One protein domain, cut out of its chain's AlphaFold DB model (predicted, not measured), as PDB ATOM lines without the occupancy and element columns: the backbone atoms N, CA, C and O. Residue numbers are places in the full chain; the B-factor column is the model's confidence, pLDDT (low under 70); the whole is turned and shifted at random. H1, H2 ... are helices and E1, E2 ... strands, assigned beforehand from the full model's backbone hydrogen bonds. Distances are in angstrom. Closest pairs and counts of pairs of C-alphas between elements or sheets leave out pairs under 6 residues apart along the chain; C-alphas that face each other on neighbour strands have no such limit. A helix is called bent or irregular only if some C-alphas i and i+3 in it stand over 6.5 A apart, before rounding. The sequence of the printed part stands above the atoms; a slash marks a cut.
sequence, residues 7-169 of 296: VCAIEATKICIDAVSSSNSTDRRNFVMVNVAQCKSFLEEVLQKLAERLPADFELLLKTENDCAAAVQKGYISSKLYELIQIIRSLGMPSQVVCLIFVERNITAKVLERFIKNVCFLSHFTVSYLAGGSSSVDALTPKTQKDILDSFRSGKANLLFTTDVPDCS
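AT A GLANCE: This is residues 7 to 169 of the 296 residues of an uncharacterized protein of Musa acuminata subsp. malaccensis (UniProt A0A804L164). A small parallel sheet of three short strands has H6 over one face and H7 over the other, and a long helical hairpin, H1 and H2, packs on H6 by residues 8 to 15 of H1 and reaches away from it to a turn, where residues 25 to 32 stick out. The helices H3, H4 and H5 make a small group, in which H3 meets H4 at a corner and H4 and H5 fold back on each other as a second hairpin, and H5 comes close to H6 at Ile 85 and Ile 116, whose C-alphas are 7.9 A apart. The printed part has 163 residues with seven named helices and three named strands, in the order H1, H2, H3, H4, H5, E1, H6, E2, H7, E3, and the class is mostly helix. The sheet runs E1, E3, E2. The whole is compact, with a radius of gyration of the C-alphas of 17.5 A, and flat in outline, spanning 53 by 39 by 21 A.

IN THESE COORDINATES: H1 takes residues 7 to 25 and is 29.6 A long, starting with C-alpha 7 at (43.795, -43.096, 20.660). H1 is irregular, but only just: C-alphas 22 and 25 are 6.9 A apart. H2, residues 30 to 51, is the longest helix at 31.6 A and begins with C-alpha 30 at (75.841, -53.151, 13.062). H3 is residues 58 to 62, H4 residues 65 to 73 at 12.9 A, and H5 residues 79 to 90 at 16.6 A. Then come E1, residues 99 to 102, H6, residues 106 to 117 at 17.0 A, and E2, residues 127 to 130. H7 is residues 142 to 153 at 16.2 A, and E3, residues 159 to 162, ends with C-alpha 162 at (44.163, -43.046, 0.675).

HOW THE PARTS SIT: H1 and H2 form a helical hairpin and touch, closest at the C-alphas of Ile 17 and Lys 40, 6.1 A, at a shallow tilt of 21 degrees, opposite ways. With residues 8 to 15 alone H1 touches H6 at a steep tilt of 62 degrees, the C-alphas of Ala 12 and Val 111 being closest at 5.7 A. H3 and H4 touch only at the corner by their link, closest at the C-alphas of Leu 61 and Asp 67, 4.7 A. H4 and H5 form a second helical hairpin at a shallow tilt of 13 degrees; H5 touches H4 with residues 79 to 82 alone, and the closest C-alphas, of Val 72 and Ser 79, are 6.1 A apart. H5 and H6 are close but not clearly touching, the C-alphas of Ile 85 and Ile 116 being closest at 7.9 A. In the sheet E1 and E3 are parallel, with N 101 and O 160 within hydrogen-bond range at 2.8 A; E3 and E2 are parallel, with N 130 and O 161 at 2.8 A. E1, H6 and E2 form a split strand-helix-strand unit, two parallel strands joined through a helix with E3 between them, and E2, H7 and E3 form a unit whose strands are neighbours; both crossovers are right-handed. The sheet and its helices make three layers, H6 and H7 on opposite faces: H6 lies over E3 and E2 at a height over the sheet of 8.0 A, along the strands at 7 degrees to E2 on the local plane. H7 lies over E2, with E3 only just missed at 2 of its C-alphas, at a height of 9.1 A, slantwise to the strands at 44 degrees to E2 on the local plane. Every O i to N i+4 pair is within hydrogen-bond range in H4, H5, H6 and H7; H1 has 13 of 15, H2 16 of 18, and H3 0 of 1, beside 2 of 2 O i to N i+3 pairs.

THE WHOLE: The two C-alphas farthest apart, of Asn 30 and Gln 96, are 53.1 A from each other. The printed part has no cut, and the link from E2 to H7, 11 residues, is long. The mean pLDDT of the printed part is 79.7, and 36 residues are under 70, among them 23 to 34, 132 to 140 and 164 to 169.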
ATOM      1  N   VAL A   7      43.958 -41.718  21.155       89.38
ATOM      2  CA  VAL A   7      43.795 -43.096  20.660       89.38
ATOM      3  C   VAL A   7      44.513 -43.279  19.331       89.38
ATOM      4  O   VAL A   7      45.247 -44.243  19.129       89.38
ATOM      5  N   CYS A   8      44.364 -42.309  18.432       90.88
ATOM      6  CA  CYS A   8      45.076 -42.303  17.164       90.88
ATOM      7  C   CYS A   8      46.593 -42.170  17.356       90.88
ATOM      8  O   CYS A   8      47.350 -42.752  16.580       90.88
ATOM      9  N   ALA A   9      47.048 -41.457  18.392       91.31
ATOM     10  CA  ALA A   9      48.468 -41.384  18.735       91.31
ATOM     11  C   ALA A   9      49.023 -42.733  19.231       91.31
ATOM     12  O   ALA A   9      50.130 -43.124  18.846       91.31
ATOM     13  N   ILE A  10      48.244 -43.475  20.024       90.44
ATOM     14  CA  ILE A  10      48.575 -44.843  20.450       90.44
ATOM     15  C   ILE A  10      48.669 -45.769  19.234       90.44
ATOM     16  O   ILE A  10      49.681 -46.443  19.052       90.44
ATOM     17  N   GLU A  11      47.656 -45.764  18.364       91.00
ATOM     18  CA  GLU A  11      47.644 -46.608  17.163       91.00
ATOM     19  C   GLU A  11      48.792 -46.289  16.206       91.00
ATOM     20  O   GLU A  11      49.429 -47.192  15.669       91.00
ATOM     21  N   ALA A  12      49.131 -45.013  16.035       91.44
ATOM     22  CA  ALA A  12      50.284 -44.632  15.234       91.44
ATOM     23  C   ALA A  12      51.603 -45.115  15.844       91.44
ATOM     24  O   ALA A  12      52.470 -45.581  15.110       91.44
ATOM     25  N   THR A  13      51.749 -45.042  17.171       90.94
ATOM     26  CA  THR A  13      52.929 -45.577  17.867       90.94
ATOM     27  C   THR A  13      53.056 -47.083  17.628       90.94
ATOM     28  O   THR A  13      54.134 -47.539  17.253       90.94
ATOM     29  N   LYS A  14      51.953 -47.843  17.728       91.00
ATOM     30  CA  LYS A  14      51.928 -49.278  17.389       91.00
ATOM     31  C   LYS A  14      52.350 -49.529  15.938       91.00
ATOM     32  O   LYS A  14      53.225 -50.350  15.695       91.00
ATOM     33  N   ILE A  15      51.789 -48.783  14.981       89.19
ATOM     34  CA  ILE A  15      52.156 -48.892  13.557       89.19
ATOM     35  C   ILE A  15      53.653 -48.614  13.345       89.19
ATOM     36  O   ILE A  15      54.304 -49.319  12.579       89.19
ATOM     37  N   CYS A  16      54.216 -47.613  14.026       88.94
ATOM     38  CA  CYS A  16      55.644 -47.312  13.953       88.94
ATOM     39  C   CYS A  16      56.507 -48.448  14.529       88.94
ATOM     40  O   CYS A  16      57.524 -48.790  13.931       88.94
ATOM     41  N   ILE A  17      56.108 -49.057  15.651       88.81
ATOM     42  CA  ILE A  17      56.810 -50.213  16.239       88.81
ATOM     43  C   ILE A  17      56.790 -51.411  15.280       88.81
ATOM     44  O   ILE A  17      57.826 -52.062  15.095       88.81
ATOM     45  N   ASP A  18      55.641 -51.678  14.651       86.88
ATOM     46  CA  ASP A  18      55.483 -52.739  13.650       86.88
ATOM     47  C   ASP A  18      56.453 -52.512  12.478       86.88
ATOM     48  O   ASP A  18      57.244 -53.397  12.145       86.88
ATOM     49  N   ALA A  19      56.469 -51.297  11.918       83.75
ATOM     50  CA  ALA A  19      57.331 -50.914  10.797       83.75
ATOM     51  C   ALA A  19      58.830 -51.069  11.119       83.75
ATOM     52  O   ALA A  19      59.600 -51.645  10.346       83.75
ATOM     53  N   VAL A  20      59.251 -50.603  12.301       83.25
ATOM     54  CA  VAL A  20      60.636 -50.739  12.780       83.25
ATOM     55  C   VAL A  20      61.001 -52.217  12.948       83.25
ATOM     56  O   VAL A  20      62.089 -52.631  12.548       83.25
ATOM     57  N   SER A  21      60.083 -53.039  13.459       80.62
ATOM     58  CA  SER A  21      60.307 -54.476  13.655       80.62
ATOM     59  C   SER A  21      60.389 -55.256  12.332       80.62
ATOM     60  O   SER A  21      61.175 -56.200  12.238       80.62
ATOM     61  N   SER A  22      59.632 -54.853  11.304       72.31
ATOM     62  CA  SER A  22      59.650 -55.466   9.964       72.31
ATOM     63  C   SER A  22      60.884 -55.105   9.128       72.31
ATOM     64  O   SER A  22      61.249 -55.855   8.228       72.31
ATOM     65  N   SER A  23      61.575 -54.004   9.438       64.25
ATOM     66  CA  SER A  23      62.777 -53.561   8.708       64.25
ATOM     67  C   SER A  23      64.036 -54.427   8.929       64.25
ATOM     68  O   SER A  23      65.060 -54.217   8.281       64.25
ATOM     69  N   ASN A  24      63.961 -55.438   9.802       53.44
ATOM     70  CA  ASN A  24      65.085 -56.293  10.203       53.44
ATOM     71  C   ASN A  24      65.553 -57.315   9.143       53.44
ATOM     72  O   ASN A  24      66.515 -58.038   9.394       53.44
ATOM     73  N   SER A  25      64.901 -57.428   7.979       51.16
ATOM     74  CA  SER A  25      65.091 -58.579   7.081       51.16
ATOM     75  C   SER A  25      65.976 -58.364   5.849       51.16
ATOM     76  O   SER A  25      65.920 -59.192   4.940       51.16
ATOM     77  N   THR A  26      66.797 -57.312   5.737       46.78
ATOM     78  CA  THR A  26      67.800 -57.281   4.648       46.78
ATOM     79  C   THR A  26      68.991 -56.363   4.931       46.78
ATOM     80  O   THR A  26      68.916 -55.146   4.797       46.78
ATOM     81  N   ASP A  27      70.099 -57.001   5.311       52.25
ATOM     82  CA  ASP A  27      71.486 -56.619   5.022       52.25
ATOM     83  C   ASP A  27      71.861 -55.131   5.197       52.25
ATOM     84  O   ASP A  27      71.847 -54.360   4.237       52.25
ATOM     85  N   ARG A  28      72.231 -54.709   6.423       46.06
ATOM     86  CA  ARG A  28      73.005 -53.467   6.670       46.06
ATOM     87  C   ARG A  28      73.581 -53.371   8.097       46.06
ATOM     88  O   ARG A  28      72.853 -53.179   9.059       46.06
ATOM     89  N   ARG A  29      74.922 -53.441   8.169       51.66
ATOM     90  CA  ARG A  29      75.899 -52.942   9.178       51.66
ATOM     91  C   ARG A  29      75.387 -52.641  10.607       51.66
ATOM     92  O   ARG A  29      74.583 -51.738  10.808       51.66
ATOM     93  N   ASN A  30      76.043 -53.253  11.600       53.28
ATOM     94  CA  ASN A  30      75.841 -53.151  13.062       53.28
ATOM     95  C   ASN A  30      75.452 -51.768  13.642       53.28
ATOM     96  O   ASN A  30      74.714 -51.713  14.621       53.28
ATOM     97  N   PHE A  31      75.900 -50.651  13.057       50.28
ATOM     98  CA  PHE A  31      75.563 -49.297  13.526       50.28
ATOM     99  C   PHE A  31      74.081 -48.927  13.308       50.28
ATOM    100  O   PHE A  31      73.505 -48.168  14.082       50.28
ATOM    101  N   VAL A  32      73.434 -49.488  12.279       59.25
ATOM    102  CA  VAL A  32      72.004 -49.268  11.998       59.25
ATOM    103  C   VAL A  32      71.132 -50.036  12.996       59.25
ATOM    104  O   VAL A  32      70.116 -49.514  13.445       59.25
ATOM    105  N   MET A  33      71.559 -51.230  13.417       59.78
ATOM    106  CA  MET A  33      70.801 -52.068  14.355       59.78
ATOM    107  C   MET A  33      70.690 -51.456  15.757       59.78
ATOM    108  O   MET A  33      69.627 -51.538  16.367       59.78
ATOM    109  N   VAL A  34      71.749 -50.803  16.257       61.59
ATOM    110  CA  VAL A  34      71.719 -50.124  17.568       61.59
ATOM    111  C   VAL A  34      70.712 -48.970  17.562       61.59
ATOM    112  O   VAL A  34      69.914 -48.856  18.489       61.59
ATOM    113  N   ASN A  35      70.671 -48.176  16.487       73.19
ATOM    114  CA  ASN A  35      69.704 -47.083  16.343       73.19
ATOM    115  C   ASN A  35      68.261 -47.590  16.199       73.19
ATOM    116  O   ASN A  35      67.344 -46.996  16.757       73.19
ATOM    117  N   VAL A  36      68.049 -48.705  15.490       79.50
ATOM    118  CA  VAL A  36      66.731 -49.350  15.352       79.50
ATOM    119  C   VAL A  36      66.230 -49.872  16.703       79.50
ATOM    120  O   VAL A  36      65.081 -49.623  17.064       79.50
ATOM    121  N   ALA A  37      67.091 -50.534  17.481       82.44
ATOM    122  CA  ALA A  37      66.748 -51.029  18.814       82.44
ATOM    123  C   ALA A  37      66.457 -49.890  19.805       82.44
ATOM    124  O   ALA A  37      65.487 -49.964  20.559       82.44
ATOM    125  N   GLN A  38      67.247 -48.811  19.769       84.62
ATOM    126  CA  GLN A  38      66.999 -47.611  20.575       84.62
ATOM    127  C   GLN A  38      65.687 -46.920  20.187       84.62
ATOM    128  O   GLN A  38      64.897 -46.589  21.068       84.62
ATOM    129  N   CYS A  39      65.408 -46.765  18.888       86.19
ATOM    130  CA  CYS A  39      64.126 -46.245  18.408       86.19
ATOM    131  C   CYS A  39      62.949 -47.110  18.865       86.19
ATOM    132  O   CYS A  39      61.932 -46.573  19.293       86.19
ATOM    133  N   LYS A  40      63.076 -48.439  18.794       88.88
ATOM    134  CA  LYS A  40      62.029 -49.355  19.254       88.88
ATOM    135  C   LYS A  40      61.771 -49.206  20.755       88.88
ATOM    136  O   LYS A  40      60.622 -49.009  21.131       88.88
ATOM    137  N   SER A  41      62.822 -49.216  21.575       90.44
ATOM    138  CA  SER A  41      62.717 -49.011  23.028       90.44
ATOM    139  C   SER A  41      62.058 -47.669  23.370       90.44
ATOM    140  O   SER A  41      61.134 -47.612  24.178       90.44
ATOM    141  N   PHE A  42      62.444 -46.596  22.671       92.81
ATOM    142  CA  PHE A  42      61.805 -45.288  22.819       92.81
ATOM    143  C   PHE A  42      60.311 -45.325  22.463       92.81
ATOM    144  O   PHE A  42      59.487 -44.795  23.204       92.81
ATOM    145  N   LEU A  43      59.936 -45.956  21.346       91.81
ATOM    146  CA  LEU A  43      58.532 -46.076  20.945       91.81
ATOM    147  C   LEU A  43      57.720 -46.935  21.925       91.81
ATOM    148  O   LEU A  43      56.561 -46.617  22.176       91.81
ATOM    149  N   GLU A  44      58.308 -47.987  22.494       93.00
ATOM    150  CA  GLU A  44      57.686 -48.811  23.539       93.00
ATOM    151  C   GLU A  44      57.471 -48.008  24.833       93.00
ATOM    152  O   GLU A  44      56.388 -48.067  25.413       93.00
ATOM    153  N   GLU A  45      58.437 -47.179  25.243       93.75
ATOM    154  CA  GLU A  45      58.279 -46.264  26.383       93.75
ATOM    155  C   GLU A  45      57.171 -45.228  26.129       93.75
ATOM    156  O   GLU A  45      56.335 -44.962  26.998       93.75
ATOM    157  N   VAL A  46      57.130 -44.652  24.923       92.31
ATOM    158  CA  VAL A  46      56.065 -43.725  24.512       92.31
ATOM    159  C   VAL A  46      54.709 -44.426  24.534       92.31
ATOM    160  O   VAL A  46      53.753 -43.872  25.077       92.31
ATOM    161  N   LEU A  47      54.618 -45.646  23.999       92.25
ATOM    162  CA  LEU A  47      53.386 -46.431  23.998       92.25
ATOM    163  C   LEU A  47      52.890 -46.676  25.424       92.25
ATOM    164  O   LEU A  47      51.709 -46.470  25.688       92.25
ATOM    165  N   GLN A  48      53.788 -47.046  26.336       92.19
ATOM    166  CA  GLN A  48      53.466 -47.274  27.741       92.19
ATOM    167  C   GLN A  48      52.896 -46.007  28.400       92.19
ATOM    168  O   GLN A  48      51.800 -46.040  28.959       92.19
ATOM    169  N   LYS A  49      53.572 -44.860  28.250       91.31
ATOM    170  CA  LYS A  49      53.107 -43.576  28.812       91.31
ATOM    171  C   LYS A  49      51.774 -43.109  28.230       91.31
ATOM    172  O   LYS A  49      50.992 -42.456  28.920       91.31
ATOM    173  N   LEU A  50      51.519 -43.384  26.951       88.50
ATOM    174  CA  LEU A  50      50.243 -43.054  26.317       88.50
ATOM    175  C   LEU A  50      49.128 -44.002  26.777       88.50
ATOM    176  O   LEU A  50      48.019 -43.541  27.038       88.50
ATOM    177  N   ALA A  51      49.423 -45.297  26.914       86.00
ATOM    178  CA  ALA A  51      48.474 -46.307  27.374       86.00
ATOM    179  C   ALA A  51      48.033 -46.072  28.825       86.00
ATOM    180  O   ALA A  51      46.857 -46.226  29.122       86.00
ATOM    181  N   GLU A  52      48.925 -45.602  29.703       88.38
ATOM    182  CA  GLU A  52      48.591 -45.222  31.088       88.38
ATOM    183  C   GLU A  52      47.554 -44.093  31.183       88.38
ATOM    184  O   GLU A  52      46.832 -43.980  32.173       88.38
ATOM    185  N   ARG A  53      47.468 -43.246  30.152       85.31
ATOM    186  CA  ARG A  53      46.482 -42.158  30.069       85.31
ATOM    187  C   ARG A  53      45.155 -42.600  29.459       85.31
ATOM    188  O   ARG A  53      44.190 -41.835  29.509       85.31
ATOM    189  N   LEU A  54      45.111 -43.788  28.857       83.25
ATOM    190  CA  LEU A  54      43.913 -44.340  28.247       83.25
ATOM    191  C   LEU A  54      43.202 -45.243  29.264       83.25
ATOM    192  O   LEU A  54      43.833 -46.109  29.866       83.25
ATOM    193  N   PRO A  55      41.894 -45.067  29.489       77.69
ATOM    194  CA  PRO A  55      41.192 -45.888  30.457       77.69
ATOM    195  C   PRO A  55      40.993 -47.308  29.898       77.69
ATOM    196  O   PRO A  55      40.830 -47.504  28.692       77.69
ATOM    197  N   ALA A  56      41.030 -48.311  30.780       69.75
ATOM    198  CA  ALA A  56      40.982 -49.730  30.403       69.75
ATOM    199  C   ALA A  56      39.680 -50.129  29.677       69.75
ATOM    200  O   ALA A  56      39.638 -51.128  28.967       69.75
ATOM    201  N   ASP A  57      38.624 -49.336  29.838       68.25
ATOM    202  CA  ASP A  57      37.310 -49.488  29.223       68.25
ATOM    203  C   ASP A  57      37.148 -48.674  27.927       68.25
ATOM    204  O   ASP A  57      36.038 -48.551  27.418       68.25
ATOM    205  N   PHE A  58      38.225 -48.137  27.344       71.62
ATOM    206  CA  PHE A  58      38.129 -47.332  26.123       71.62
ATOM    207  C   PHE A  58      37.437 -48.062  24.955       71.62
ATOM    208  O   PHE A  58      36.702 -47.438  24.196       71.62
ATOM    209  N   GLU A  59      37.589 -49.380  24.824       71.00
ATOM    210  CA  GLU A  59      36.869 -50.153  23.799       71.00
ATOM    211  C   GLU A  59      35.343 -50.114  23.982       71.00
ATOM    212  O   GLU A  59      34.594 -50.187  23.008       71.00
ATOM    213  N   LEU A  60      34.855 -49.948  25.219       68.62
ATOM    214  CA  LEU A  60      33.435 -49.700  25.469       68.62
ATOM    215  C   LEU A  60      33.010 -48.331  24.933       68.62
ATOM    216  O   LEU A  60      31.862 -48.197  24.518       68.62
ATOM    217  N   LEU A  61      33.928 -47.359  24.850       69.62
ATOM    218  CA  LEU A  61      33.628 -46.022  24.342       69.62
ATOM    219  C   LEU A  61      33.432 -45.953  22.813       69.62
ATOM    220  O   LEU A  61      33.067 -44.905  22.280       69.62
ATOM    221  N   LEU A  62      33.660 -47.058  22.096       78.25
ATOM    222  CA  LEU A  62      33.446 -47.175  20.648       78.25
ATOM    223  C   LEU A  62      32.204 -48.009  20.289       78.25
ATOM    224  O   LEU A  62      31.990 -48.340  19.117       78.25
ATOM    225  N   LYS A  63      31.376 -48.360  21.286       80.75
ATOM    226  CA  LYS A  63      30.186 -49.199  21.088       80.75
ATOM    227  C   LYS A  63      28.981 -48.417  20.594       80.75
ATOM    228  O   LYS A  63      28.261 -48.919  19.731       80.75
ATOM    229  N   THR A  64      28.762 -47.208  21.109       81.12
ATOM    230  CA  THR A  64      27.631 -46.361  20.713       81.12
ATOM    231  C   THR A  64      28.070 -44.957  20.295       81.12
ATOM    232  O   THR A  64      29.199 -44.524  20.521       81.12
ATOM    233  N   GLU A  65      27.153 -44.220  19.667       76.38
ATOM    234  CA  GLU A  65      27.372 -42.824  19.281       76.38
ATOM    235  C   GLU A  65      27.601 -41.906  20.490       76.38
ATOM    236  O   GLU A  65      28.489 -41.049  20.460       76.38
ATOM    237  N   ASN A  66      26.803 -42.086  21.545       81.75
ATOM    238  CA  ASN A  66      26.902 -41.278  22.760       81.75
ATOM    239  C   ASN A  66      28.274 -41.449  23.414       81.75
ATOM    240  O   ASN A  66      28.848 -40.489  23.931       81.75
ATOM    241  N   ASP A  67      28.830 -42.652  23.316       85.06
ATOM    242  CA  ASP A  67      30.155 -42.943  23.832       85.06
ATOM    243  C   ASP A  67      31.260 -42.236  23.034       85.06
ATOM    244  O   ASP A  67      32.197 -41.688  23.619       85.06
ATOM    245  N   CYS A  68      31.116 -42.155  21.706       85.06
ATOM    246  CA  CYS A  68      32.039 -41.401  20.859       85.06
ATOM    247  C   CYS A  68      32.017 -39.904  21.208       85.06
ATOM    248  O   CYS A  68      33.071 -39.275  21.291       85.06
ATOM    249  N   ALA A  69      30.841 -39.332  21.479       87.06
ATOM    250  CA  ALA A  69      30.732 -37.941  21.921       87.06
ATOM    251  C   ALA A  69      31.419 -37.720  23.284       87.06
ATOM    252  O   ALA A  69      32.151 -36.743  23.464       87.06
ATOM    253  N   ALA A  70      31.257 -38.655  24.227       88.00
ATOM    254  CA  ALA A  70      31.966 -38.619  25.505       88.00
ATOM    255  C   ALA A  70      33.492 -38.756  25.328       88.00
ATOM    256  O   ALA A  70      34.263 -38.092  26.026       88.00
ATOM    257  N   ALA A  71      33.945 -39.566  24.367       88.62
ATOM    258  CA  ALA A  71      35.359 -39.716  24.036       88.62
ATOM    259  C   ALA A  71      35.977 -38.422  23.471       88.62
ATOM    260  O   ALA A  71      37.133 -38.127  23.781       88.62
ATOM    261  N   VAL A  72      35.214 -37.620  22.712       90.50
ATOM    262  CA  VAL A  72      35.646 -36.276  22.273       90.50
ATOM    263  C   VAL A  72      35.842 -35.356  23.474       90.50
ATOM    264  O   VAL A  72      36.882 -34.713  23.589       90.50
ATOM    265  N   GLN A  73      34.878 -35.313  24.400       87.94
ATOM    266  CA  GLN A  73      34.952 -34.445  25.585       87.94
ATOM    267  C   GLN A  73      36.144 -34.784  26.488       87.94
ATOM    268  O   GLN A  73      36.757 -33.892  27.070       87.94
ATOM    269  N   LYS A  74      36.498 -36.069  26.575       87.19
ATOM    270  CA  LYS A  74      37.670 -36.550  27.320       87.19
ATOM    271  C   LYS A  74      38.995 -36.388  26.555       87.19
ATOM    272  O   LYS A  74      40.046 -36.717  27.098       87.19
ATOM    273  N   GLY A  75      38.968 -35.902  25.310       87.38
ATOM    274  CA  GLY A  75      40.158 -35.705  24.475       87.38
ATOM    275  C   GLY A  75      40.770 -36.997  23.919       87.38
ATOM    276  O   GLY A  75      41.909 -36.994  23.448       87.38
ATOM    277  N   TYR A  76      40.043 -38.115  23.962       89.56
ATOM    278  CA  TYR A  76      40.533 -39.395  23.441       89.56
ATOM    279  C   TYR A  76      40.520 -39.443  21.914       89.56
ATOM    280  O   TYR A  76      41.435 -40.005  21.309       89.56
ATOM    281  N   ILE A  77      39.518 -38.813  21.301       91.31
ATOM    282  CA  ILE A  77      39.393 -38.629  19.853       91.31
ATOM    283  C   ILE A  77      39.170 -37.149  19.542       91.31
ATOM    284  O   ILE A  77      38.603 -36.420  20.356       91.31
ATOM    285  N   SER A  78      39.604 -36.688  18.371       92.06
ATOM    286  CA  SER A  78      39.349 -35.305  17.962       92.06
ATOM    287  C   SER A  78      37.927 -35.099  17.440       92.06
ATOM    288  O   SER A  78      37.285 -36.021  16.931       92.06
ATOM    289  N   SER A  79      37.445 -33.855  17.506       91.62
ATOM    290  CA  SER A  79      36.162 -33.452  16.915       91.62
ATOM    291  C   SER A  79      36.110 -33.741  15.412       91.62
ATOM    292  O   SER A  79      35.110 -34.240  14.912       91.62
ATOM    293  N   LYS A  80      37.216 -33.513  14.695       92.31
ATOM    294  CA  LYS A  80      37.336 -33.820  13.265       92.31
ATOM    295  C   LYS A  80      37.154 -35.314  12.983       92.31
ATOM    296  O   LYS A  80      36.463 -35.675  12.037       92.31
ATOM    297  N   LEU A  81      37.748 -36.189  13.797       92.69
ATOM    298  CA  LEU A  81      37.550 -37.634  13.663       92.69
ATOM    299  C   LEU A  81      36.102 -38.033  13.978       92.69
ATOM    300  O   LEU A  81      35.523 -38.837  13.254       92.69
ATOM    301  N   TYR A  82      35.500 -37.439  15.007       92.31
ATOM    302  CA  TYR A  82      34.093 -37.666  15.333       92.31
ATOM    303  C   TYR A  82      33.156 -37.287  14.178       92.31
ATOM    304  O   TYR A  82      32.322 -38.097  13.786       92.31
ATOM    305  N   GLU A  83      33.343 -36.121  13.557       93.00
ATOM    306  CA  GLU A  83      32.558 -35.719  12.381       93.00
ATOM    307  C   GLU A  83      32.739 -36.689  11.204       93.00
ATOM    308  O   GLU A  83      31.776 -37.022  10.516       93.00
ATOM    309  N   LEU A  84      33.951 -37.218  10.990       93.38
ATOM    310  CA  LEU A  84      34.185 -38.230   9.956       93.38
ATOM    311  C   LEU A  84      33.370 -39.505  10.233       93.38
ATOM    312  O   LEU A  84      32.758 -40.046   9.314       93.38
ATOM    313  N   ILE A  85      33.338 -39.969  11.485       91.94
ATOM    314  CA  ILE A  85      32.539 -41.131  11.908       91.94
ATOM    315  C   ILE A  85      31.051 -40.885  11.631       91.94
ATOM    316  O   ILE A  85      30.368 -41.772  11.118       91.94
ATOM    317  N   GLN A  86      30.559 -39.676  11.919       91.25
ATOM    318  CA  GLN A  86      29.170 -39.296  11.660       91.25
ATOM    319  C   GLN A  86      28.839 -39.283  10.168       91.25
ATOM    320  O   GLN A  86      27.815 -39.838   9.761       91.25
ATOM    321  N   ILE A  87      29.729 -38.725   9.343       90.69
ATOM    322  CA  ILE A  87      29.579 -38.735   7.885       90.69
ATOM    323  C   ILE A  87      29.542 -40.179   7.379       90.69
ATOM    324  O   ILE A  87      28.603 -40.537   6.676       90.69
ATOM    325  N   ILE A  88      30.500 -41.025   7.775       90.00
ATOM    326  CA  ILE A  88      30.553 -42.435   7.353       90.00
ATOM    327  C   ILE A  88      29.270 -43.170   7.752       90.00
ATOM    328  O   ILE A  88      28.701 -43.890   6.939       90.00
ATOM    329  N   ARG A  89      28.768 -42.947   8.970       87.38
ATOM    330  CA  ARG A  89      27.503 -43.534   9.427       87.38
ATOM    331  C   ARG A  89      26.319 -43.111   8.555       87.38
ATOM    332  O   ARG A  89      25.461 -43.932   8.245       87.38
ATOM    333  N   SER A  90      26.272 -41.841   8.151       86.69
ATOM    334  CA  SER A  90      25.193 -41.313   7.307       86.69
ATOM    335  C   SER A  90      25.180 -41.890   5.885       86.69
ATOM    336  O   SER A  90      24.157 -41.796   5.212       86.69
ATOM    337  N   LEU A  91      26.272 -42.529   5.440       80.56
ATOM    338  CA  LEU A  91      26.352 -43.175   4.124       80.56
ATOM    339  C   LEU A  91      25.464 -44.427   4.007       80.56
ATOM    340  O   LEU A  91      25.247 -44.909   2.899       80.56
ATOM    341  N   GLY A  92      24.912 -44.939   5.110       74.62
ATOM    342  CA  GLY A  92      23.975 -46.059   5.075       74.62
ATOM    343  C   GLY A  92      24.654 -47.404   4.799       74.62
ATOM    344  O   GLY A  92      25.746 -47.671   5.290       74.62
ATOM    345  N   MET A  93      23.976 -48.294   4.069       66.38
ATOM    346  CA  MET A  93      24.374 -49.704   3.985       66.38
ATOM    347  C   MET A  93      25.527 -49.980   2.991       66.38
ATOM    348  O   MET A  93      25.602 -49.355   1.930       66.38
ATOM    349  N   PRO A  94      26.363 -51.007   3.265       61.78
ATOM    350  CA  PRO A  94      27.534 -51.423   2.472       61.78
ATOM    351  C   PRO A  94      27.300 -51.571   0.970       61.78
ATOM    352  O   PRO A  94      28.135 -51.196   0.156       61.78
ATOM    353  N   SER A  95      26.155 -52.141   0.594       59.94
ATOM    354  CA  SER A  95      25.845 -52.555  -0.775       59.94
ATOM    355  C   SER A  95      25.515 -51.398  -1.720       59.94
ATOM    356  O   SER A  95      25.249 -51.636  -2.894       59.94
ATOM    357  N   GLN A  96      25.483 -50.161  -1.217       60.50
ATOM    358  CA  GLN A  96      25.063 -48.984  -1.979       60.50
ATOM    359  C   GLN A  96      26.166 -47.930  -2.126       60.50
ATOM    360  O   GLN A  96      26.056 -47.076  -3.005       60.50
ATOM    361  N   VAL A  97      27.228 -47.974  -1.310       66.94
ATOM    362  CA  VAL A  97      28.203 -46.879  -1.252       66.94
ATOM    363  C   VAL A  97      29.638 -47.385  -1.207       66.94
ATOM    364  O   VAL A  97      30.056 -48.084  -0.287       66.94
ATOM    365  N   VAL A  98      30.412 -46.928  -2.187       78.19
ATOM    366  CA  VAL A  98      31.865 -47.065  -2.250       78.19
ATOM    367  C   VAL A  98      32.456 -45.673  -2.017       78.19
ATOM    368  O   VAL A  98      32.298 -44.769  -2.841       78.19
ATOM    369  N   CYS A  99      33.089 -45.469  -0.862       85.56
ATOM    370  CA  CYS A  99      33.583 -44.173  -0.411       85.56
ATOM    371  C   CYS A  99      35.108 -44.142  -0.311       85.56
ATOM    372  O   CYS A  99      35.754 -44.987   0.313       85.56
ATOM    373  N   LEU A 100      35.677 -43.111  -0.924       87.94
ATOM    374  CA  LEU A 100      37.090 -42.795  -0.891       87.94
ATOM    375  C   LEU A 100      37.342 -41.670   0.112       87.94
ATOM    376  O   LEU A 100      36.802 -40.576  -0.044       87.94
ATOM    377  N   ILE A 101      38.197 -41.904   1.103       91.06
ATOM    378  CA  ILE A 101      38.588 -40.890   2.083       91.06
ATOM    379  C   ILE A 101      40.035 -40.465   1.832       91.06
ATOM    380  O   ILE A 101      40.975 -41.225   2.071       91.06
ATOM    381  N   PHE A 102      40.219 -39.230   1.366       89.38
ATOM    382  CA  PHE A 102      41.533 -38.636   1.147       89.38
ATOM    383  C   PHE A 102      42.118 -38.064   2.433       89.38
ATOM    384  O   PHE A 102      41.524 -37.181   3.059       89.38
ATOM    385  N   VAL A 103      43.332 -38.501   2.745       89.81
ATOM    386  CA  VAL A 103      44.169 -37.989   3.833       89.81
ATOM    387  C   VAL A 103      45.511 -37.511   3.283       89.81
ATOM    388  O   VAL A 103      45.925 -37.901   2.193       89.81
ATOM    389  N   GLU A 104      46.210 -36.662   4.026       85.25
ATOM    390  CA  GLU A 104      47.495 -36.107   3.598       85.25
ATOM    391  C   GLU A 104      48.659 -37.088   3.794       85.25
ATOM    392  O   GLU A 104      49.563 -37.165   2.963       85.25
ATOM    393  N   ARG A 105      48.673 -37.819   4.915       86.06
ATOM    394  CA  ARG A 105      49.822 -38.635   5.335       86.06
ATOM    395  C   ARG A 105      49.491 -40.124   5.319       86.06
ATOM    396  O   ARG A 105      48.451 -40.536   5.828       86.06
ATOM    397  N   ASN A 106      50.432 -40.947   4.847       84.50
ATOM    398  CA  ASN A 106      50.286 -42.412   4.816       84.50
ATOM    399  C   ASN A 106      50.036 -43.006   6.213       84.50
ATOM    400  O   ASN A 106      49.209 -43.903   6.359       84.50
ATOM    401  N   ILE A 107      50.707 -42.482   7.247       87.75
ATOM    402  CA  ILE A 107      50.479 -42.913   8.634       87.75
ATOM    403  C   ILE A 107      49.039 -42.637   9.080       87.75
ATOM    404  O   ILE A 107      48.423 -43.499   9.691       87.75
ATOM    405  N   THR A 108      48.463 -41.490   8.701       90.81
ATOM    406  CA  THR A 108      47.069 -41.155   9.015       90.81
ATOM    407  C   THR A 108      46.107 -42.149   8.369       90.81
ATOM    408  O   THR A 108      45.182 -42.598   9.033       90.81
ATOM    409  N   ALA A 109      46.350 -42.556   7.118       90.62
ATOM    410  CA  ALA A 109      45.520 -43.558   6.442       90.62
ATOM    411  C   ALA A 109      45.497 -44.890   7.210       90.62
ATOM    412  O   ALA A 109      44.426 -45.436   7.457       90.62
ATOM    413  N   LYS A 110      46.676 -45.378   7.630       90.12
ATOM    414  CA  LYS A 110      46.812 -46.613   8.422       90.12
ATOM    415  C   LYS A 110      46.118 -46.500   9.782       90.12
ATOM    416  O   LYS A 110      45.420 -47.417  10.198       90.12
ATOM    417  N   VAL A 111      46.304 -45.375  10.473       92.44
ATOM    418  CA  VAL A 111      45.708 -45.128  11.795       92.44
ATOM    419  C   VAL A 111      44.186 -45.087  11.714       92.44
ATOM    420  O   VAL A 111      43.525 -45.739  12.516       92.44
ATOM    421  N   LEU A 112      43.627 -44.345  10.754       93.25
ATOM    422  CA  LEU A 112      42.177 -44.252  10.578       93.25
ATOM    423  C   LEU A 112      41.573 -45.595  10.167       93.25
ATOM    424  O   LEU A 112      40.506 -45.951  10.655       93.25
ATOM    425  N   GLU A 113      42.263 -46.366   9.330       92.25
ATOM    426  CA  GLU A 113      41.823 -47.708   8.958       92.25
ATOM    427  C   GLU A 113      41.750 -48.652  10.168       92.25
ATOM    428  O   GLU A 113      40.696 -49.254  10.388       92.25
ATOM    429  N   ARG A 114      42.804 -48.723  10.997       91.12
ATOM    430  CA  ARG A 114      42.794 -49.517  12.241       91.12
ATOM    431  C   ARG A 114      41.729 -49.023  13.217       91.12
ATOM    432  O   ARG A 114      41.024 -49.828  13.816       91.12
ATOM    433  N   PHE A 115      41.590 -47.706  13.356       91.88
ATOM    434  CA  PHE A 115      40.629 -47.101  14.270       91.88
ATOM    435  C   PHE A 115      39.181 -47.413  13.871       91.88
ATOM    436  O   PHE A 115      38.423 -47.912  14.694       91.88
ATOM    437  N   ILE A 116      38.795 -47.172  12.612       91.44
ATOM    438  CA  ILE A 116      37.408 -47.366  12.153       91.44
ATOM    439  C   ILE A 116      37.001 -48.841  12.209       91.44
ATOM    440  O   ILE A 116      35.852 -49.135  12.529       91.44
ATOM    441  N   LYS A 117      37.936 -49.777  11.995       89.88
ATOM    442  CA  LYS A 117      37.687 -51.216  12.191       89.88
ATOM    443  C   LYS A 117      37.277 -51.577  13.622       89.88
ATOM    444  O   LYS A 117      36.544 -52.545  13.804       89.88
ATOM    445  N   ASN A 118      37.712 -50.800  14.613       87.81
ATOM    446  CA  ASN A 118      37.374 -51.007  16.023       87.81
ATOM    447  C   ASN A 118      36.071 -50.303  16.446       87.81
ATOM    448  O   ASN A 118      35.630 -50.466  17.582       87.81
ATOM    449  N   VAL A 119      35.427 -49.535  15.560       89.06
ATOM    450  CA  VAL A 119      34.150 -48.865  15.848       89.06
ATOM    451  C   VAL A 119      32.995 -49.831  15.583       89.06
ATOM    452  O   VAL A 119      32.666 -50.129  14.433       89.06
ATOM    453  N   CYS A 120      32.339 -50.319  16.642       86.62
ATOM    454  CA  CYS A 120      31.400 -51.443  16.544       86.62
ATOM    455  C   CYS A 120      30.225 -51.178  15.593       86.62
ATOM    456  O   CYS A 120      29.837 -52.055  14.821       86.62
ATOM    457  N   PHE A 121      29.667 -49.967  15.608       85.81
ATOM    458  CA  PHE A 121      28.524 -49.611  14.763       85.81
ATOM    459  C   PHE A 121      28.898 -49.342  13.295       85.81
ATOM    460  O   PHE A 121      28.005 -49.229  12.460       85.81
ATOM    461  N   LEU A 122      30.192 -49.287  12.959       88.00
ATOM    462  CA  LEU A 122      30.697 -49.211  11.582       88.00
ATOM    463  C   LEU A 122      31.210 -50.565  11.064       88.00
ATOM    464  O   LEU A 122      31.696 -50.642   9.940       88.00
ATOM    465  N   SER A 123      31.060 -51.644  11.840       85.50
ATOM    466  CA  SER A 123      31.549 -52.996  11.509       85.50
ATOM    467  C   SER A 123      30.994 -53.586  10.207       85.50
ATOM    468  O   SER A 123      31.581 -54.508   9.647       85.50
ATOM    469  N   HIS A 124      29.882 -53.051   9.701       84.88
ATOM    470  CA  HIS A 124      29.312 -53.435   8.412       84.88
ATOM    471  C   HIS A 124      30.138 -52.927   7.218       84.88
ATOM    472  O   HIS A 124      30.027 -53.472   6.120       84.88
ATOM    473  N   PHE A 125      30.973 -51.902   7.405       87.44
ATOM    474  CA  PHE A 125      31.869 -51.417   6.368       87.44
ATOM    475  C   PHE A 125      33.154 -52.235   6.312       87.44
ATOM    476  O   PHE A 125      33.860 -52.430   7.300       87.44
ATOM    477  N   THR A 126      33.525 -52.640   5.105       88.31
ATOM    478  CA  THR A 126      34.840 -53.199   4.820       88.31
ATOM    479  C   THR A 126      35.825 -52.063   4.568       88.31
ATOM    480  O   THR A 126      35.724 -51.323   3.587       88.31
ATOM    481  N   VAL A 127      36.774 -51.908   5.490       89.94
ATOM    482  CA  VAL A 127      37.733 -50.800   5.499       89.94
ATOM    483  C   VAL A 127      39.093 -51.266   5.003       89.94
ATOM    484  O   VAL A 127      39.591 -52.323   5.400       89.94
ATOM    485  N   SER A 128      39.711 -50.478   4.135       89.81
ATOM    486  CA  SER A 128      41.079 -50.683   3.662       89.81
ATOM    487  C   SER A 128      41.813 -49.351   3.555       89.81
ATOM    488  O   SER A 128      41.195 -48.285   3.536       89.81
ATOM    489  N   TYR A 129      43.141 -49.405   3.469       89.31
ATOM    490  CA  TYR A 129      43.958 -48.233   3.189       89.31
ATOM    491  C   TYR A 129      44.857 -48.474   1.977       89.31
ATOM    492  O   TYR A 129      45.289 -49.594   1.714       89.31
ATOM    493  N   LEU A 130      45.172 -47.400   1.261       85.00
ATOM    494  CA  LEU A 130      46.121 -47.390   0.160       85.00
ATOM    495  C   LEU A 130      47.079 -46.212   0.333       85.00
ATOM    496  O   LEU A 130      46.693 -45.052   0.199       85.00
ATOM    497  N   ALA A 131      48.338 -46.523   0.621       74.88
ATOM    498  CA  ALA A 131      49.412 -45.544   0.716       74.88
ATOM    499  C   ALA A 131      50.088 -45.347  -0.651       74.88
ATOM    500  O   ALA A 131      50.542 -46.317  -1.264       74.88
ATOM    501  N   GLY A 132      50.169 -44.095  -1.108       61.53
ATOM    502  CA  GLY A 132      50.946 -43.691  -2.277       61.53
ATOM    503  C   GLY A 132      52.442 -43.576  -1.960       61.53
ATOM    504  O   GLY A 132      52.827 -43.083  -0.896       61.53
ATOM    505  N   GLY A 133      53.283 -44.025  -2.897       56.50
ATOM    506  CA  GLY A 133      54.747 -43.945  -2.830       56.50
ATOM    507  C   GLY A 133      55.427 -45.311  -2.715       56.50
ATOM    508  O   GLY A 133      55.345 -45.975  -1.689       56.50
ATOM    509  N   SER A 134      56.151 -45.713  -3.762       48.31
ATOM    510  CA  SER A 134      56.943 -46.955  -3.818       48.31
ATOM    511  C   SER A 134      58.236 -46.918  -2.989       48.31
ATOM    512  O   SER A 134      58.928 -47.926  -2.897       48.31
ATOM    513  N   SER A 135      58.584 -45.764  -2.409       46.91
ATOM    514  CA  SER A 135      59.866 -45.518  -1.737       46.91
ATOM    515  C   SER A 135      59.800 -45.511  -0.208       46.91
ATOM    516  O   SER A 135      60.838 -45.365   0.436       46.91
ATOM    517  N   SER A 136      58.621 -45.667   0.403       51.81
ATOM    518  CA  SER A 136      58.552 -45.858   1.855       51.81
ATOM    519  C   SER A 136      58.921 -47.297   2.212       51.81
ATOM    520  O   SER A 136      58.470 -48.221   1.543       51.81
ATOM    521  N   VAL A 137      59.656 -47.486   3.312       50.84
ATOM    522  CA  VAL A 137      60.043 -48.796   3.895       50.84
ATOM    523  C   VAL A 137      58.830 -49.721   4.146       50.84
ATOM    524  O   VAL A 137      58.966 -50.930   4.246       50.84
ATOM    525  N   ASP A 138      57.638 -49.125   4.145       54.19
ATOM    526  CA  ASP A 138      56.323 -49.695   4.428       54.19
ATOM    527  C   ASP A 138      55.367 -49.690   3.212       54.19
ATOM    528  O   ASP A 138      54.144 -49.791   3.370       54.19
ATOM    529  N   ALA A 139      55.894 -49.479   2.001       61.97
ATOM    530  CA  ALA A 139      55.086 -49.404   0.789       61.97
ATOM    531  C   ALA A 139      54.416 -50.758   0.511       61.97
ATOM    532  O   ALA A 139      55.079 -51.793   0.426       61.97
ATOM    533  N   LEU A 140      53.091 -50.745   0.339       67.75
ATOM    534  CA  LEU A 140      52.342 -51.915  -0.121       67.75
ATOM    535  C   LEU A 140      52.945 -52.409  -1.440       67.75
ATOM    536  O   LEU A 140      53.227 -51.610  -2.335       67.75
ATOM    537  N   THR A 141      53.114 -53.726  -1.579       72.88
ATOM    538  CA  THR A 141      53.617 -54.275  -2.842       72.88
ATOM    539  C   THR A 141      52.653 -53.919  -3.981       72.88
ATOM    540  O   THR A 141      51.442 -53.861  -3.747       72.88
ATOM    541  N   PRO A 142      53.131 -53.742  -5.227       74.69
ATOM    542  CA  PRO A 142      52.252 -53.436  -6.358       74.69
ATOM    543  C   PRO A 142      51.117 -54.455  -6.541       74.69
ATOM    544  O   PRO A 142      50.025 -54.096  -6.972       74.69
ATOM    545  N   LYS A 143      51.360 -55.724  -6.175       78.50
ATOM    546  CA  LYS A 143      50.335 -56.776  -6.162       78.50
ATOM    547  C   LYS A 143      49.259 -56.480  -5.117       78.50
ATOM    548  O   LYS A 143      48.096 -56.379  -5.470       78.50
ATOM    549  N   THR A 144      49.656 -56.227  -3.871       80.25
ATOM    550  CA  THR A 144      48.718 -55.903  -2.785       80.25
ATOM    551  C   THR A 144      47.935 -54.619  -3.061       80.25
ATOM    552  O   THR A 144      46.739 -54.565  -2.799       80.25
ATOM    553  N   GLN A 145      48.580 -53.590  -3.622       79.06
ATOM    554  CA  GLN A 145      47.890 -52.367  -4.045       79.06
ATOM    555  C   GLN A 145      46.818 -52.677  -5.091       79.06
ATOM    556  O   GLN A 145      45.691 -52.204  -4.970       79.06
ATOM    557  N   LYS A 146      47.151 -53.503  -6.089       79.69
ATOM    558  CA  LYS A 146      46.200 -53.937  -7.110       79.69
ATOM    559  C   LYS A 146      45.041 -54.733  -6.504       79.69
ATOM    560  O   LYS A 146      43.900 -54.425  -6.814       79.69
ATOM    561  N   ASP A 147      45.314 -55.661  -5.594       83.06
ATOM    562  CA  ASP A 147      44.279 -56.468  -4.941       83.06
ATOM    563  C   ASP A 147      43.319 -55.603  -4.104       83.06
ATOM    564  O   ASP A 147      42.105 -55.803  -4.145       83.06
ATOM    565  N   ILE A 148      43.838 -54.599  -3.386       83.56
ATOM    566  CA  ILE A 148      43.024 -53.630  -2.632       83.56
ATOM    567  C   ILE A 148      42.148 -52.812  -3.585       83.56
ATOM    568  O   ILE A 148      40.958 -52.632  -3.330       83.56
ATOM    569  N   LEU A 149      42.715 -52.342  -4.698       80.25
ATOM    570  CA  LEU A 149      41.977 -51.587  -5.709       80.25
ATOM    571  C   LEU A 149      40.901 -52.426  -6.396       80.25
ATOM    572  O   LEU A 149      39.796 -51.937  -6.614       80.25
ATOM    573  N   ASP A 150      41.195 -53.683  -6.714       81.44
ATOM    574  CA  ASP A 150      40.247 -54.599  -7.341       81.44
ATOM    575  C   ASP A 150      39.137 -54.997  -6.346       81.44
ATOM    576  O   ASP A 150      37.959 -55.052  -6.708       81.44
ATOM    577  N   SER A 151      39.472 -55.172  -5.063       81.88
ATOM    578  CA  SER A 151      38.500 -55.346  -3.972       81.88
ATOM    579  C   SER A 151      37.578 -54.128  -3.830       81.88
ATOM    580  O   SER A 151      36.361 -54.268  -3.722       81.88
ATOM    581  N   PHE A 152      38.135 -52.922  -3.910       80.88
ATOM    582  CA  PHE A 152      37.369 -51.683  -3.829       80.88
ATOM    583  C   PHE A 152      36.464 -51.470  -5.052       80.88
ATOM    584  O   PHE A 152      35.279 -51.181  -4.913       80.88
ATOM    585  N   ARG A 153      36.977 -51.708  -6.265       77.00
ATOM    586  CA  ARG A 153      36.199 -51.619  -7.516       77.00
ATOM    587  C   ARG A 153      35.079 -52.650  -7.603       77.00
ATOM    588  O   ARG A 153      34.050 -52.374  -8.206       77.00
ATOM    589  N   SER A 154      35.283 -53.829  -7.020       76.00
ATOM    590  CA  SER A 154      34.260 -54.877  -6.956       76.00
ATOM    591  C   SER A 154      33.234 -54.666  -5.836       76.00
ATOM    592  O   SER A 154      32.339 -55.494  -5.694       76.00
ATOM    593  N   GLY A 155      33.350 -53.591  -5.043       72.88
ATOM    594  CA  GLY A 155      32.462 -53.321  -3.907       72.88
ATOM    595  C   GLY A 155      32.657 -54.283  -2.732       72.88
ATOM    596  O   GLY A 155      31.805 -54.375  -1.855       72.88
ATOM    597  N   LYS A 156      33.765 -55.038  -2.705       73.88
ATOM    598  CA  LYS A 156      34.144 -55.867  -1.552       73.88
ATOM    599  C   LYS A 156      34.747 -55.021  -0.438       73.88
ATOM    600  O   LYS A 156      34.542 -55.342   0.729       73.88
ATOM    601  N   ALA A 157      35.480 -53.961  -0.785       70.19
ATOM    602  CA  ALA A 157      35.906 -52.905   0.131       70.19
ATOM    603  C   ALA A 157      35.046 -51.652  -0.091       70.19
ATOM    604  O   ALA A 157      34.988 -51.145  -1.209       70.19
ATOM    605  N   ASN A 158      34.415 -51.146   0.967       83.94
ATOM    606  CA  ASN A 158      33.467 -50.031   0.875       83.94
ATOM    607  C   ASN A 158      34.088 -48.700   1.276       83.94
ATOM    608  O   ASN A 158      33.700 -47.664   0.746       83.94
ATOM    609  N   LEU A 159      35.059 -48.719   2.193       88.56
ATOM    610  CA  LEU A 159      35.777 -47.530   2.638       88.56
ATOM    611  C   LEU A 159      37.260 -47.682   2.317       88.56
ATOM    612  O   LEU A 159      37.906 -48.631   2.771       88.56
ATOM    613  N   LEU A 160      37.809 -46.731   1.563       88.88
ATOM    614  CA  LEU A 160      39.229 -46.701   1.228       88.88
ATOM    615  C   LEU A 160      39.871 -45.404   1.707       88.88
ATOM    616  O   LEU A 160      39.611 -44.334   1.163       88.88
ATOM    617  N   PHE A 161      40.751 -45.514   2.698       89.06
ATOM    618  CA  PHE A 161      41.601 -44.413   3.140       89.06
ATOM    619  C   PHE A 161      42.820 -44.308   2.238       89.06
ATOM    620  O   PHE A 161      43.586 -45.263   2.120       89.06
ATOM    621  N   THR A 162      43.046 -43.161   1.608       84.44
ATOM    622  CA  THR A 162      44.163 -43.046   0.675       84.44
ATOM    623  C   THR A 162      44.802 -41.671   0.619       84.44
ATOM    624  O   THR A 162      44.185 -40.650   0.914       84.44
ATOM    625  N   THR A 163      46.072 -41.668   0.227       76.25
ATOM    626  CA  THR A 163      46.831 -40.472  -0.138       76.25
ATOM    627  C   THR A 163      46.905 -40.263  -1.657       76.25
ATOM    628  O   THR A 163      47.317 -39.188  -2.088       76.25
ATOM    629  N   ASP A 164      46.488 -41.245  -2.471       65.00
ATOM    630  CA  ASP A 164      46.593 -41.220  -3.938       65.00
ATOM    631  C   ASP A 164      45.334 -41.792  -4.619       65.00
ATOM    632  O   ASP A 164      44.453 -42.326  -3.963       65.00
ATOM    633  N   VAL A 165      45.180 -41.599  -5.926       57.50
ATOM    634  CA  VAL A 165      43.876 -41.492  -6.592       57.50
ATOM    635  C   VAL A 165      43.447 -42.772  -7.333       57.50
ATOM    636  O   VAL A 165      43.842 -42.958  -8.486       57.50
ATOM    637  N   PRO A 166      42.541 -43.596  -6.776       52.62
ATOM    638  CA  PRO A 166      41.690 -44.477  -7.568       52.62
ATOM    639  C   PRO A 166      40.367 -43.814  -7.995       52.62
ATOM    640  O   PRO A 166      39.993 -42.745  -7.511       52.62
ATOM    641  N   ASP A 167      39.671 -44.437  -8.952       52.06
ATOM    642  CA  ASP A 167      38.364 -44.002  -9.471       52.06
ATOM    643  C   ASP A 167      37.224 -44.480  -8.550       52.06
ATOM    644  O   ASP A 167      37.147 -45.675  -8.257       52.06
ATOM    645  N   CYS A 168      36.366 -43.573  -8.050       54.75
ATOM    646  CA  CYS A 168      35.364 -43.876  -7.005       54.75
ATOM    647  C   CYS A 168      34.131 -42.953  -7.071       54.75
ATOM    648  O   CYS A 168      34.250 -41.822  -7.532       54.75
ATOM    649  N   SER A 169      32.982 -43.403  -6.550       58.44
ATOM    650  CA  SER A 169      31.678 -42.716  -6.611       58.44
ATOM    651  C   SER A 169      31.376 -41.754  -5.450       58.44
ATOM    652  O   SER A 169      30.576 -40.845  -5.632       58.44
TER     653      SER A 169